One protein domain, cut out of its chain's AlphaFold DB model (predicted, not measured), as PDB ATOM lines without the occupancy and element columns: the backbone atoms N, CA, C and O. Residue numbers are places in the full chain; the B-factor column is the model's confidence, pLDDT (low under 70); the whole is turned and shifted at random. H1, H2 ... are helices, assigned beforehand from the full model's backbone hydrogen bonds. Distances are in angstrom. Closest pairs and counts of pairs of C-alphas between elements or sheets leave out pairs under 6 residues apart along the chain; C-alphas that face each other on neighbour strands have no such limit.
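AT A GLANCE: This is residues 448 to 517 and 543 to 580 of the 791 residues of the protein "G-patch domain-containing protein" of Ophiocordyceps australis (UniProt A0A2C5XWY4). H4, the longest helix, runs out from an up-and-down bundle of H1, H2 and H3, each running against the one before. H5 folds back beside H4 toward H3. The 108 printed residues, all helix by class, have five named helices, H1 to H5 in order; compact, radius of gyration of the C-alphas 14.9 A, spans 46 by 37 by 22 A.

IN THESE COORDINATES: Find C-alpha 544 at (1.774, -0.425, -12.524); H4 runs 28.3 A to residue 563. H5, residues 570 to 579, ends at (-2.972, 4.753, 3.822). Earlier come H1, 452 to 465, H2, 470 to 486, and H3, 499 to 515.

HOW THE PARTS SIT: H4 touches H2 with residues 544 to 553 alone; closest C-alphas Val 477 and Tyr 545, 6.0 A. Hairpin H2 and H3 touch at Ala 473 and Leu 508, closest C-alphas 5.8 A. O i to N i+4 pairs are within hydrogen-bond range throughout H1 and H5, 11 of 13 in H2, 7 of 13 in H3, 13 of 16 in H4.

THE WHOLE: Residues 518 to 542 are cut out, C-alphas 15.0 A across. Link H2 to H3 is long. Residues 467 and 510 to 517 are under pLDDT 70.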
ATOM      1  N   PRO A 448      16.591 -14.502  -3.443       75.00
ATOM      2  CA  PRO A 448      15.214 -14.824  -3.852       75.00
ATOM      3  C   PRO A 448      14.259 -15.189  -2.696       75.00
ATOM      4  O   PRO A 448      13.048 -15.198  -2.895       75.00
ATOM      5  N   GLU A 449      14.779 -15.451  -1.493       75.06
ATOM      6  CA  GLU A 449      14.004 -15.747  -0.275       75.06
ATOM      7  C   GLU A 449      13.892 -14.532   0.677       75.06
ATOM      8  O   GLU A 449      13.578 -14.684   1.854       75.06
ATOM      9  N   SER A 450      14.180 -13.314   0.198       81.50
ATOM     10  CA  SER A 450      14.237 -12.108   1.043       81.50
ATOM     11  C   SER A 450      12.899 -11.739   1.692       81.50
ATOM     12  O   SER A 450      11.882 -11.587   1.016       81.50
ATOM     13  N   ASP A 451      12.933 -11.470   3.000       85.00
ATOM     14  CA  ASP A 451      11.804 -10.900   3.737       85.00
ATOM     15  C   ASP A 451      11.358  -9.551   3.150       85.00
ATOM     16  O   ASP A 451      12.189  -8.722   2.767       85.00
ATOM     17  N   TRP A 452      10.053  -9.274   3.209       86.19
ATOM     18  CA  TRP A 452       9.439  -7.992   2.829       86.19
ATOM     19  C   TRP A 452      10.221  -6.759   3.329       86.19
ATOM     20  O   TRP A 452      10.517  -5.853   2.550       86.19
ATOM     21  N   PHE A 453      10.627  -6.753   4.605       85.31
ATOM     22  CA  PHE A 453      11.379  -5.650   5.216       85.31
ATOM     23  C   PHE A 453      12.755  -5.413   4.568       85.31
ATOM     24  O   PHE A 453      13.213  -4.274   4.514       85.31
ATOM     25  N   ARG A 454      13.417  -6.461   4.052       86.00
ATOM     26  CA  ARG A 454      14.700  -6.334   3.336       86.00
ATOM     27  C   ARG A 454      14.490  -5.745   1.948       86.00
ATOM     28  O   ARG A 454      15.221  -4.842   1.555       86.00
ATOM     29  N   VAL A 455      13.456  -6.216   1.245       86.81
ATOM     30  CA  VAL A 455      13.066  -5.698  -0.075       86.81
ATOM     31  C   VAL A 455      12.750  -4.205   0.022       86.81
ATOM     32  O   VAL A 455      13.335  -3.411  -0.709       86.81
ATOM     33  N   VAL A 456      11.902  -3.795   0.974       87.00
ATOM     34  CA  VAL A 456      11.598  -2.370   1.193       87.00
ATOM     35  C   VAL A 456      12.828  -1.584   1.651       87.00
ATOM     36  O   VAL A 456      13.062  -0.500   1.128       87.00
ATOM     37  N   GLY A 457      13.646  -2.120   2.562       87.25
ATOM     38  CA  GLY A 457      14.859  -1.442   3.034       87.25
ATOM     39  C   GLY A 457      15.881  -1.168   1.921       87.25
ATOM     40  O   GLY A 457      16.480  -0.095   1.889       87.25
ATOM     41  N   CYS A 458      16.042  -2.087   0.965       86.62
ATOM     42  CA  CYS A 458      16.874  -1.861  -0.219       86.62
ATOM     43  C   CYS A 458      16.256  -0.820  -1.169       86.62
ATOM     44  O   CYS A 458      16.972   0.020  -1.715       86.62
ATOM     45  N   LEU A 459      14.929  -0.826  -1.348       85.81
ATOM     46  CA  LEU A 459      14.236   0.192  -2.144       85.81
ATOM     47  C   LEU A 459      14.327   1.587  -1.497       85.81
ATOM     48  O   LEU A 459      14.498   2.578  -2.204       85.81
ATOM     49  N   GLU A 460      14.284   1.687  -0.166       88.31
ATOM     50  CA  GLU A 460      14.475   2.950   0.559       88.31
ATOM     51  C   GLU A 460      15.912   3.471   0.402       88.31
ATOM     52  O   GLU A 460      16.108   4.663   0.154       88.31
ATOM     53  N   LYS A 461      16.917   2.581   0.435       86.12
ATOM     54  CA  LYS A 461      18.311   2.925   0.103       86.12
ATOM     55  C   LYS A 461      18.445   3.454  -1.324       86.12
ATOM     56  O   LYS A 461      19.030   4.520  -1.500       86.12
ATOM     57  N   ALA A 462      17.863   2.779  -2.319       82.62
ATOM     58  CA  ALA A 462      17.873   3.237  -3.711       82.62
ATOM     59  C   ALA A 462      17.247   4.638  -3.867       82.62
ATOM     60  O   ALA A 462      17.853   5.528  -4.463       82.62
ATOM     61  N   VAL A 463      16.094   4.879  -3.228       82.38
ATOM     62  CA  VAL A 463      15.447   6.204  -3.186       82.38
ATOM     63  C   VAL A 463      16.316   7.256  -2.486       82.38
ATOM     64  O   VAL A 463      16.318   8.416  -2.898       82.38
ATOM     65  N   SER A 464      17.073   6.877  -1.451       83.38
ATOM     66  CA  SER A 464      17.999   7.781  -0.753       83.38
ATOM     67  C   SER A 464      19.233   8.158  -1.586       83.38
ATOM     68  O   SER A 464      19.770   9.249  -1.409       83.38
ATOM     69  N   LEU A 465      19.640   7.286  -2.514       80.62
ATOM     70  CA  LEU A 465      20.785   7.467  -3.412       80.62
ATOM     71  C   LEU A 465      20.416   8.161  -4.736       80.62
ATOM     72  O   LEU A 465      21.304   8.499  -5.511       80.62
ATOM     73  N   GLY A 466      19.126   8.413  -4.984       73.31
ATOM     74  CA  GLY A 466      18.647   9.150  -6.158       73.31
ATOM     75  C   GLY A 466      18.389   8.302  -7.408       73.31
ATOM     76  O   GLY A 466      17.908   8.848  -8.396       73.31
ATOM     77  N   ALA A 467      18.621   6.987  -7.354       67.12
ATOM     78  CA  ALA A 467      18.331   6.038  -8.433       67.12
ATOM     79  C   ALA A 467      16.813   5.779  -8.556       67.12
ATOM     80  O   ALA A 467      16.305   4.753  -8.096       67.12
ATOM     81  N   VAL A 468      16.067   6.750  -9.099       70.25
ATOM     82  CA  VAL A 468      14.590   6.764  -9.121       70.25
ATOM     83  C   VAL A 468      14.052   7.031 -10.531       70.25
ATOM     84  O   VAL A 468      13.388   8.034 -10.799       70.25
ATOM     85  N   ASN A 469      14.312   6.080 -11.421       76.06
ATOM     86  CA  ASN A 469      13.917   6.122 -12.828       76.06
ATOM     87  C   ASN A 469      12.597   5.344 -13.021       76.06
ATOM     88  O   ASN A 469      12.219   4.528 -12.172       76.06
ATOM     89  N   THR A 470      11.908   5.533 -14.146       78.12
ATOM     90  CA  THR A 470      10.642   4.840 -14.488       78.12
ATOM     91  C   THR A 470      10.739   3.314 -14.359       78.12
ATOM     92  O   THR A 470       9.906   2.690 -13.698       78.12
ATOM     93  N   GLU A 471      11.809   2.721 -14.888       80.06
ATOM     94  CA  GLU A 471      12.072   1.279 -14.808       80.06
ATOM     95  C   GLU A 471      12.344   0.798 -13.368       80.06
ATOM     96  O   GLU A 471      11.879  -0.276 -12.974       80.06
ATOM     97  N   THR A 472      12.995   1.611 -12.522       81.44
ATOM     98  CA  THR A 472      13.164   1.275 -11.089       81.44
ATOM     99  C   THR A 472      11.819   1.234 -10.363       81.44
ATOM    100  O   THR A 472      11.598   0.372  -9.511       81.44
ATOM    101  N   ALA A 473      10.873   2.103 -10.746       82.94
ATOM    102  CA  ALA A 473       9.524   2.107 -10.195       82.94
ATOM    103  C   ALA A 473       8.727   0.864 -10.623       82.94
ATOM    104  O   ALA A 473       8.026   0.267  -9.802       82.94
ATOM    105  N   TYR A 474       8.872   0.414 -11.875       85.12
ATOM    106  CA  TYR A 474       8.293  -0.852 -12.334       85.12
ATOM    107  C   TYR A 474       8.876  -2.059 -11.588       85.12
ATOM    108  O   TYR A 474       8.118  -2.913 -11.118       85.12
ATOM    109  N   LEU A 475      10.201  -2.121 -11.433       85.06
ATOM    110  CA  LEU A 475      10.894  -3.225 -10.767       85.06
ATOM    111  C   LEU A 475      10.572  -3.284  -9.263       85.06
ATOM    112  O   LEU A 475      10.318  -4.362  -8.726       85.06
ATOM    113  N   ALA A 476      10.457  -2.132  -8.600       86.38
ATOM    114  CA  ALA A 476       9.961  -2.034  -7.229       86.38
ATOM    115  C   ALA A 476       8.513  -2.538  -7.090       86.38
ATOM    116  O   ALA A 476       8.215  -3.311  -6.177       86.38
ATOM    117  N   VAL A 477       7.609  -2.158  -8.005       88.75
ATOM    118  CA  VAL A 477       6.234  -2.690  -8.038       88.75
ATOM    119  C   VAL A 477       6.242  -4.205  -8.249       88.75
ATOM    120  O   VAL A 477       5.507  -4.910  -7.560       88.75
ATOM    121  N   ALA A 478       7.087  -4.725  -9.143       87.62
ATOM    122  CA  ALA A 478       7.221  -6.160  -9.386       87.62
ATOM    123  C   ALA A 478       7.724  -6.924  -8.146       87.62
ATOM    124  O   ALA A 478       7.204  -8.000  -7.853       87.62
ATOM    125  N   ALA A 479       8.661  -6.351  -7.383       86.81
ATOM    126  CA  ALA A 479       9.161  -6.916  -6.130       86.81
ATOM    127  C   ALA A 479       8.126  -6.860  -4.986       86.81
ATOM    128  O   ALA A 479       8.041  -7.784  -4.182       86.81
ATOM    129  N   ILE A 480       7.300  -5.811  -4.926       88.94
ATOM    130  CA  ILE A 480       6.277  -5.598  -3.884       88.94
ATOM    131  C   ILE A 480       4.991  -6.408  -4.138       88.94
ATOM    132  O   ILE A 480       4.373  -6.931  -3.204       88.94
ATOM    133  N   HIS A 481       4.601  -6.557  -5.406       90.06
ATOM    134  CA  HIS A 481       3.415  -7.288  -5.857       90.06
ATOM    135  C   HIS A 481       3.235  -8.703  -5.257       90.06
ATOM    136  O   HIS A 481       2.121  -8.987  -4.798       90.06
ATOM    137  N   PRO A 482       4.242  -9.607  -5.211       88.75
ATOM    138  CA  PRO A 482       4.063 -10.944  -4.649       88.75
ATOM    139  C   PRO A 482       3.653 -10.921  -3.173       88.75
ATOM    140  O   PRO A 482       2.771 -11.692  -2.811       88.75
ATOM    141  N   PHE A 483       4.203 -10.025  -2.346       87.25
ATOM    142  CA  PHE A 483       3.875  -9.940  -0.914       87.25
ATOM    143  C   PHE A 483       2.461  -9.399  -0.665       87.25
ATOM    144  O   PHE A 483       1.729  -9.933   0.172       87.25
ATOM    145  N   LEU A 484       2.042  -8.382  -1.430       85.81
ATOM    146  CA  LEU A 484       0.659  -7.890  -1.403       85.81
ATOM    147  C   LEU A 484      -0.330  -8.962  -1.879       85.81
ATOM    148  O   LEU A 484      -1.423  -9.076  -1.324       85.81
ATOM    149  N   LYS A 485       0.044  -9.766  -2.882       87.06
ATOM    150  CA  LYS A 485      -0.800 -10.844  -3.410       87.06
ATOM    151  C   LYS A 485      -0.894 -12.031  -2.448       87.06
ATOM    152  O   LYS A 485      -2.003 -12.505  -2.214       87.06
ATOM    153  N   SER A 486       0.230 -12.505  -1.908       80.31
ATOM    154  CA  SER A 486       0.313 -13.737  -1.109       80.31
ATOM    155  C   SER A 486      -0.183 -13.576   0.324       80.31
ATOM    156  O   SER A 486      -0.804 -14.493   0.852       80.31
ATOM    157  N   SER A 487       0.060 -12.427   0.963       74.50
ATOM    158  CA  SER A 487      -0.355 -12.241   2.348       74.50
ATOM    159  C   SER A 487      -1.835 -11.911   2.423       74.50
ATOM    160  O   SER A 487      -2.247 -10.792   2.120       74.50
ATOM    161  N   GLU A 488      -2.623 -12.858   2.914       74.94
ATOM    162  CA  GLU A 488      -3.896 -12.566   3.564       74.94
ATOM    163  C   GLU A 488      -3.607 -11.764   4.847       74.94
ATOM    164  O   GLU A 488      -2.736 -12.130   5.635       74.94
ATOM    165  N   TRP A 489      -4.266 -10.615   5.005       86.81
ATOM    166  CA  TRP A 489      -4.247  -9.783   6.212       86.81
ATOM    167  C   TRP A 489      -5.589  -9.063   6.320       86.81
ATOM    168  O   TRP A 489      -6.180  -8.720   5.293       86.81
ATOM    169  N   ASP A 490      -6.070  -8.850   7.544       85.75
ATOM    170  CA  ASP A 490      -7.293  -8.092   7.803       85.75
ATOM    171  C   ASP A 490      -6.966  -6.598   7.994       85.75
ATOM    172  O   ASP A 490      -6.278  -6.246   8.961       85.75
ATOM    173  N   PRO A 491      -7.479  -5.697   7.131       87.12
ATOM    174  CA  PRO A 491      -7.308  -4.261   7.307       87.12
ATOM    175  C   PRO A 491      -7.896  -3.709   8.609       87.12
ATOM    176  O   PRO A 491      -7.418  -2.686   9.094       87.12
ATOM    177  N   LEU A 492      -8.918  -4.354   9.186       86.94
ATOM    178  CA  LEU A 492      -9.567  -3.884  10.413       86.94
ATOM    179  C   LEU A 492      -8.723  -4.179  11.663       86.94
ATOM    180  O   LEU A 492      -8.691  -3.354  12.581       86.94
ATOM    181  N   ALA A 493      -8.031  -5.321  11.689       88.19
ATOM    182  CA  ALA A 493      -7.102  -5.703  12.750       88.19
ATOM    183  C   ALA A 493      -5.742  -4.989  12.651       88.19
ATOM    184  O   ALA A 493      -5.249  -4.478  13.658       88.19
ATOM    185  N   GLU A 494      -5.141  -4.916  11.455       87.38
ATOM    186  CA  GLU A 494      -3.764  -4.430  11.259       87.38
ATOM    187  C   GLU A 494      -3.668  -3.176  10.358       87.38
ATOM    188  O   GLU A 494      -2.924  -3.166   9.375       87.38
ATOM    189  N   PRO A 495      -4.348  -2.056  10.677       85.75
ATOM    190  CA  PRO A 495      -4.522  -0.913   9.767       85.75
ATOM    191  C   PRO A 495      -3.221  -0.258   9.263       85.75
ATOM    192  O   PRO A 495      -3.250   0.474   8.275       85.75
ATOM    193  N   LYS A 496      -2.080  -0.479   9.929       86.50
ATOM    194  CA  LYS A 496      -0.768   0.094   9.567       86.50
ATOM    195  C   LYS A 496       0.111  -0.817   8.699       86.50
ATOM    196  O   LYS A 496       1.126  -0.337   8.198       86.50
ATOM    197  N   ARG A 497      -0.241  -2.099   8.549       85.00
ATOM    198  CA  ARG A 497       0.560  -3.117   7.847       85.00
ATOM    199  C   ARG A 497       0.861  -2.637   6.421       85.00
ATOM    200  O   ARG A 497      -0.053  -2.186   5.739       85.00
ATOM    201  N   PHE A 498       2.124  -2.701   5.988       85.25
ATOM    202  CA  PHE A 498       2.655  -2.154   4.726       85.25
ATOM    203  C   PHE A 498       2.612  -0.618   4.596       85.25
ATOM    204  O   PHE A 498       3.554  -0.036   4.062       85.25
ATOM    205  N   ALA A 499       1.573   0.066   5.084       85.44
ATOM    206  CA  ALA A 499       1.389   1.512   4.915       85.44
ATOM    207  C   ALA A 499       2.569   2.345   5.448       85.44
ATOM    208  O   ALA A 499       3.010   3.283   4.788       85.44
ATOM    209  N   SER A 500       3.119   1.987   6.614       85.06
ATOM    210  CA  SER A 500       4.285   2.669   7.200       85.06
ATOM    211  C   SER A 500       5.561   2.551   6.363       85.06
ATOM    212  O   SER A 500       6.426   3.413   6.454       85.06
ATOM    213  N   GLU A 501       5.663   1.498   5.558       85.00
ATOM    214  CA  GLU A 501       6.874   1.061   4.852       85.00
ATOM    215  C   GLU A 501       6.833   1.444   3.365       85.00
ATOM    216  O   GLU A 501       7.854   1.730   2.750       85.00
ATOM    217  N   LEU A 502       5.629   1.556   2.798       85.69
ATOM    218  CA  LEU A 502       5.393   2.168   1.492       85.69
ATOM    219  C   LEU A 502       5.482   3.706   1.539       85.69
ATOM    220  O   LEU A 502       5.660   4.340   0.501       85.69
ATOM    221  N   ARG A 503       5.382   4.327   2.724       86.19
ATOM    222  CA  ARG A 503       5.394   5.793   2.883       86.19
ATOM    223  C   ARG A 503       6.732   6.448   2.491       86.19
ATOM    224  O   ARG A 503       6.663   7.446   1.772       86.19
ATOM    225  N   PRO A 504       7.926   5.926   2.843       84.75
ATOM    226  CA  PRO A 504       9.194   6.395   2.267       84.75
ATOM    227  C   PRO A 504       9.261   6.220   0.741       84.75
ATOM    228  O   PRO A 504       9.694   7.127   0.028       84.75
ATOM    229  N   LEU A 505       8.752   5.090   0.234       83.44
ATOM    230  CA  LEU A 505       8.739   4.750  -1.194       83.44
ATOM    231  C   LEU A 505       7.730   5.560  -2.028       83.44
ATOM    232  O   LEU A 505       7.781   5.509  -3.255       83.44
ATOM    233  N   SER A 506       6.853   6.352  -1.401       79.31
ATOM    234  CA  SER A 506       5.882   7.225  -2.085       79.31
ATOM    235  C   SER A 506       6.517   8.092  -3.181       79.31
ATOM    236  O   SER A 506       5.921   8.262  -4.243       79.31
ATOM    237  N   LYS A 507       7.754   8.572  -2.983       78.38
ATOM    238  CA  LYS A 507       8.524   9.313  -3.999       78.38
ATOM    239  C   LYS A 507       8.709   8.514  -5.292       78.38
ATOM    240  O   LYS A 507       8.452   9.035  -6.367       78.38
ATOM    241  N   LEU A 508       9.097   7.247  -5.178       77.75
ATOM    242  CA  LEU A 508       9.362   6.351  -6.305       77.75
ATOM    243  C   LEU A 508       8.081   5.934  -7.046       77.75
ATOM    244  O   LEU A 508       8.126   5.667  -8.242       77.75
ATOM    245  N   PHE A 509       6.920   5.948  -6.385       74.94
ATOM    246  CA  PHE A 509       5.630   5.754  -7.063       74.94
ATOM    247  C   PHE A 509       5.040   7.056  -7.642       74.94
ATOM    248  O   PHE A 509       4.164   6.990  -8.504       74.94
ATOM    249  N   THR A 510       5.519   8.232  -7.208       64.62
ATOM    250  CA  THR A 510       5.039   9.559  -7.650       64.62
ATOM    251  C   THR A 510       5.971  10.274  -8.633       64.62
ATOM    252  O   THR A 510       5.540  11.237  -9.267       64.62
ATOM    253  N   THR A 511       7.197   9.794  -8.880       54.94
ATOM    254  CA  THR A 511       8.028  10.262 -10.013       54.94
ATOM    255  C   THR A 511       7.335  10.062 -11.363       54.94
ATOM    256  O   THR A 511       7.477  10.910 -12.241       54.94
ATOM    257  N   TRP A 512       6.464   9.052 -11.477       48.50
ATOM    258  CA  TRP A 512       5.515   8.863 -12.589       48.50
ATOM    259  C   TRP A 512       4.633  10.098 -12.877       48.50
ATOM    260  O   TRP A 512       4.288  10.384 -14.024       48.50
ATOM    261  N   GLU A 513       4.275  10.861 -11.839       45.25
ATOM    262  CA  GLU A 513       3.566  12.141 -11.970       45.25
ATOM    263  C   GLU A 513       4.526  13.329 -12.136       45.25
ATOM    264  O   GLU A 513       4.144  14.360 -12.688       45.25
ATOM    265  N   GLY A 514       5.773  13.186 -11.676       41.78
ATOM    266  CA  GLY A 514       6.850  14.163 -11.819       41.78
ATOM    267  C   GLY A 514       7.268  14.383 -13.272       41.78
ATOM    268  O   GLY A 514       7.314  15.524 -13.724       41.78
ATOM    269  N   GLU A 515       7.504  13.304 -14.013       41.28
ATOM    270  CA  GLU A 515       7.867  13.344 -15.435       41.28
ATOM    271  C   GLU A 515       6.688  13.803 -16.317       41.28
ATOM    272  O   GLU A 515       6.854  14.534 -17.293       41.28
ATOM    273  N   ASN A 516       5.453  13.497 -15.900       42.38
ATOM    274  CA  ASN A 516       4.228  14.055 -16.480       42.38
ATOM    275  C   ASN A 516       3.774  15.382 -15.827       42.38
ATOM    276  O   ASN A 516       2.585  15.707 -15.858       42.38
ATOM    277  N   LYS A 517       4.697  16.234 -15.341       39.47
ATOM    278  CA  LYS A 517       4.401  17.625 -14.913       39.47
ATOM    279  C   LYS A 517       4.042  18.593 -16.055       39.47
ATOM    280  O   LYS A 517       4.274  19.800 -15.971       39.47
ATOM    281  N   SER A 543      -0.543   3.641 -13.981       82.12
ATOM    282  CA  SER A 543       0.784   3.147 -13.601       82.12
ATOM    283  C   SER A 543       0.694   1.696 -13.092       82.12
ATOM    284  O   SER A 543      -0.372   1.256 -12.634       82.12
ATOM    285  N   PRO A 544       1.783   0.906 -13.126       86.50
ATOM    286  CA  PRO A 544       1.774  -0.425 -12.524       86.50
ATOM    287  C   PRO A 544       1.452  -0.394 -11.025       86.50
ATOM    288  O   PRO A 544       0.772  -1.294 -10.534       86.50
ATOM    289  N   TYR A 545       1.838   0.676 -10.317       87.94
ATOM    290  CA  TYR A 545       1.465   0.900  -8.919       87.94
ATOM    291  C   TYR A 545      -0.045   1.144  -8.754       87.94
ATOM    292  O   TYR A 545      -0.706   0.447  -7.984       87.94
ATOM    293  N   GLU A 546      -0.622   2.062  -9.536       88.62
ATOM    294  CA  GLU A 546      -2.070   2.323  -9.578       88.62
ATOM    295  C   GLU A 546      -2.865   1.044  -9.887       88.62
ATOM    296  O   GLU A 546      -3.855   0.725  -9.224       88.62
ATOM    297  N   SER A 547      -2.379   0.269 -10.858       89.75
ATOM    298  CA  SER A 547      -2.953  -1.010 -11.278       89.75
ATOM    299  C   SER A 547      -2.869  -2.081 -10.189       89.75
ATOM    300  O   SER A 547      -3.819  -2.840 -10.005       89.75
ATOM    301  N   MET A 548      -1.756  -2.149  -9.454       91.06
ATOM    302  CA  MET A 548      -1.564  -3.064  -8.327       91.06
ATOM    303  C   MET A 548      -2.497  -2.713  -7.164       91.06
ATOM    304  O   MET A 548      -3.176  -3.597  -6.636       91.06
ATOM    305  N   MET A 549      -2.595  -1.431  -6.803       91.75
ATOM    306  CA  MET A 549      -3.479  -0.968  -5.729       91.75
ATOM    307  C   MET A 549      -4.956  -1.197  -6.075       91.75
ATOM    308  O   MET A 549      -5.706  -1.714  -5.246       91.75
ATOM    309  N   HIS A 550      -5.375  -0.932  -7.315       91.25
ATOM    310  CA  HIS A 550      -6.746  -1.209  -7.754       91.25
ATOM    311  C   HIS A 550      -7.072  -2.718  -7.837       91.25
ATOM    312  O   HIS A 550      -8.204  -3.108  -7.561       91.25
ATOM    313  N   LYS A 551      -6.105  -3.590  -8.176       91.50
ATOM    314  CA  LYS A 551      -6.338  -5.046  -8.324       91.50
ATOM    315  C   LYS A 551      -6.176  -5.865  -7.039       91.50
ATOM    316  O   LYS A 551      -6.862  -6.873  -6.898       91.50
ATOM    317  N   LEU A 552      -5.272  -5.486  -6.132       90.44
ATOM    318  CA  LEU A 552      -4.965  -6.263  -4.919       90.44
ATOM    319  C   LEU A 552      -5.487  -5.607  -3.638       90.44
ATOM    320  O   LEU A 552      -6.077  -6.285  -2.799       90.44
ATOM    321  N   TRP A 553      -5.270  -4.301  -3.479       92.00
ATOM    322  CA  TRP A 553      -5.589  -3.587  -2.242       92.00
ATOM    323  C   TRP A 553      -7.075  -3.219  -2.169       92.00
ATOM    324  O   TRP A 553      -7.756  -3.571  -1.203       92.00
ATOM    325  N   LEU A 554      -7.611  -2.592  -3.221       92.94
ATOM    326  CA  LEU A 554      -8.993  -2.109  -3.237       92.94
ATOM    327  C   LEU A 554     -10.040  -3.220  -3.016       92.94
ATOM    328  O   LEU A 554     -10.917  -3.006  -2.183       92.94
ATOM    329  N   PRO A 555      -9.984  -4.416  -3.641       92.56
ATOM    330  CA  PRO A 555     -11.018  -5.436  -3.429       92.56
ATOM    331  C   PRO A 555     -11.054  -5.960  -1.988       92.56
ATOM    332  O   PRO A 555     -12.128  -6.253  -1.462       92.56
ATOM    333  N   ARG A 556      -9.892  -6.019  -1.321       90.19
ATOM    334  CA  ARG A 556      -9.780  -6.381   0.101       90.19
ATOM    335  C   ARG A 556     -10.337  -5.284   0.999       90.19
ATOM    336  O   ARG A 556     -11.080  -5.578   1.928       90.19
ATOM    337  N   MET A 557     -10.052  -4.023   0.678       92.62
ATOM    338  CA  MET A 557     -10.638  -2.881   1.376       92.62
ATOM    339  C   MET A 557     -12.155  -2.798   1.199       92.62
ATOM    340  O   MET A 557     -12.855  -2.524   2.166       92.62
ATOM    341  N   LEU A 558     -12.692  -3.111   0.018       92.56
ATOM    342  CA  LEU A 558     -14.138  -3.186  -0.210       92.56
ATOM    343  C   LEU A 558     -14.792  -4.337   0.577       92.56
ATOM    344  O   LEU A 558     -15.909  -4.174   1.072       92.56
ATOM    345  N   ALA A 559     -14.100  -5.468   0.762       92.44
ATOM    346  CA  ALA A 559     -14.545  -6.531   1.667       92.44
ATOM    347  C   ALA A 559     -14.519  -6.072   3.140       92.44
ATOM    348  O   ALA A 559     -15.533  -6.178   3.827       92.44
ATOM    349  N   ALA A 560     -13.427  -5.454   3.598       91.50
ATOM    350  CA  ALA A 560     -13.333  -4.881   4.942       91.50
ATOM    351  C   ALA A 560     -14.407  -3.800   5.194       91.50
ATOM    352  O   ALA A 560     -15.011  -3.765   6.265       91.50
ATOM    353  N   VAL A 561     -14.721  -2.957   4.202       93.62
ATOM    354  CA  VAL A 561     -15.834  -1.992   4.261       93.62
ATOM    355  C   VAL A 561     -17.179  -2.701   4.355       93.62
ATOM    356  O   VAL A 561     -18.009  -2.280   5.159       93.62
ATOM    357  N   ARG A 562     -17.413  -3.788   3.609       92.25
ATOM    358  CA  ARG A 562     -18.642  -4.594   3.719       92.25
ATOM    359  C   ARG A 562     -18.811  -5.191   5.119       92.25
ATOM    360  O   ARG A 562     -19.930  -5.156   5.633       92.25
ATOM    361  N   ASP A 563     -17.728  -5.630   5.754       90.50
ATOM    362  CA  ASP A 563     -17.777  -6.418   6.993       90.50
ATOM    363  C   ASP A 563     -17.639  -5.559   8.281       90.50
ATOM    364  O   ASP A 563     -18.089  -5.957   9.353       90.50
ATOM    365  N   TRP A 564     -17.120  -4.328   8.174       93.00
ATOM    366  CA  TRP A 564     -16.981  -3.335   9.260       93.00
ATOM    367  C   TRP A 564     -18.319  -2.849   9.874       93.00
ATOM    368  O   TRP A 564     -19.286  -2.576   9.167       93.00
ATOM    369  N   ASP A 565     -18.383  -2.654  11.195       89.12
ATOM    370  CA  ASP A 565     -19.544  -2.060  11.887       89.12
ATOM    371  C   ASP A 565     -19.551  -0.523  11.767       89.12
ATOM    372  O   ASP A 565     -18.777   0.163  12.438       89.12
ATOM    373  N   ALA A 566     -20.464   0.027  10.956       89.19
ATOM    374  CA  ALA A 566     -20.561   1.468  10.697       89.19
ATOM    375  C   ALA A 566     -20.790   2.320  11.960       89.19
ATOM    376  O   ALA A 566     -20.395   3.484  11.992       89.19
ATOM    377  N   LEU A 567     -21.373   1.740  13.018       88.12
ATOM    378  CA  LEU A 567     -21.604   2.411  14.303       88.12
ATOM    379  C   LEU A 567     -20.307   2.627  15.106       88.12
ATOM    380  O   LEU A 567     -20.317   3.319  16.124       88.12
ATOM    381  N   LYS A 568     -19.194   2.026  14.673       88.56
ATOM    382  CA  LYS A 568     -17.870   2.116  15.298       88.56
ATOM    383  C   LYS A 568     -16.865   2.591  14.247       88.56
ATOM    384  O   LYS A 568     -16.215   1.761  13.613       88.56
ATOM    385  N   PRO A 569     -16.688   3.905  14.038       89.88
ATOM    386  CA  PRO A 569     -15.847   4.403  12.947       89.88
ATOM    387  C   PRO A 569     -14.344   4.146  13.157       89.88
ATOM    388  O   PRO A 569     -13.603   4.008  12.188       89.88
ATOM    389  N   GLY A 570     -13.899   4.000  14.411       90.06
ATOM    390  CA  GLY A 570     -12.486   3.903  14.799       90.06
ATOM    391  C   GLY A 570     -11.594   2.911  14.024       90.06
ATOM    392  O   GLY A 570     -10.469   3.296  13.712       90.06
ATOM    393  N   PRO A 571     -12.011   1.667  13.707       89.69
ATOM    394  CA  PRO A 571     -11.175   0.733  12.948       89.69
ATOM    395  C   PRO A 571     -10.925   1.205  11.512       89.69
ATOM    396  O   PRO A 571      -9.774   1.325  11.111       89.69
ATOM    397  N   MET A 572     -11.980   1.552  10.763       91.56
ATOM    398  CA  MET A 572     -11.850   1.967   9.360       91.56
ATOM    399  C   MET A 572     -11.160   3.331   9.221       91.56
ATOM    400  O   MET A 572     -10.339   3.505   8.323       91.56
ATOM    401  N   LEU A 573     -11.417   4.273  10.141       92.00
ATOM    402  CA  LEU A 573     -10.702   5.556  10.189       92.00
ATOM    403  C   LEU A 573      -9.187   5.358  10.273       92.00
ATOM    404  O   LEU A 573      -8.455   5.968   9.502       92.00
ATOM    405  N   LYS A 574      -8.712   4.444  11.133       91.31
ATOM    406  CA  LYS A 574      -7.276   4.139  11.261       91.31
ATOM    407  C   LYS A 574      -6.653   3.606   9.970       91.31
ATOM    408  O   LYS A 574      -5.454   3.799   9.793       91.31
ATOM    409  N   VAL A 575      -7.424   2.947   9.097       91.69
ATOM    410  CA  VAL A 575      -6.947   2.506   7.772       91.69
ATOM    411  C   VAL A 575      -6.883   3.684   6.799       91.69
ATOM    412  O   VAL A 575      -5.897   3.850   6.088       91.69
ATOM    413  N   VAL A 576      -7.907   4.542   6.775       91.50
ATOM    414  CA  VAL A 576      -7.906   5.740   5.919       91.50
ATOM    415  C   VAL A 576      -6.772   6.693   6.326       91.50
ATOM    416  O   VAL A 576      -6.045   7.190   5.470       91.50
ATOM    417  N   GLU A 577      -6.550   6.890   7.628       91.38
ATOM    418  CA  GLU A 577      -5.483   7.734   8.181       91.38
ATOM    419  C   GLU A 577      -4.062   7.192   7.957       91.38
ATOM    420  O   GLU A 577      -3.130   7.994   7.860       91.38
ATOM    421  N   SER A 578      -3.870   5.869   7.879       90.75
ATOM    422  CA  SER A 578      -2.556   5.264   7.621       90.75
ATOM    423  C   SER A 578      -2.213   5.208   6.130       90.75
ATOM    424  O   SER A 578      -1.057   5.433   5.772       90.75
ATOM    425  N   TRP A 579      -3.193   4.943   5.260       90.44
ATOM    426  CA  TRP A 579      -2.972   4.753   3.822       90.44
ATOM    427  C   TRP A 579      -3.117   6.028   2.973       90.44
ATOM    428  O   TRP A 579      -2.644   6.038   1.838       90.44
ATOM    429  N   LYS A 580      -3.711   7.116   3.489       86.69
ATOM    430  CA  LYS A 580      -3.925   8.380   2.744       86.69
ATOM    431  C   LYS A 580      -2.690   8.950   2.024       86.69
ATOM    432  O   LYS A 580      -2.842   9.515   0.952       86.69
TER     433      LYS A 580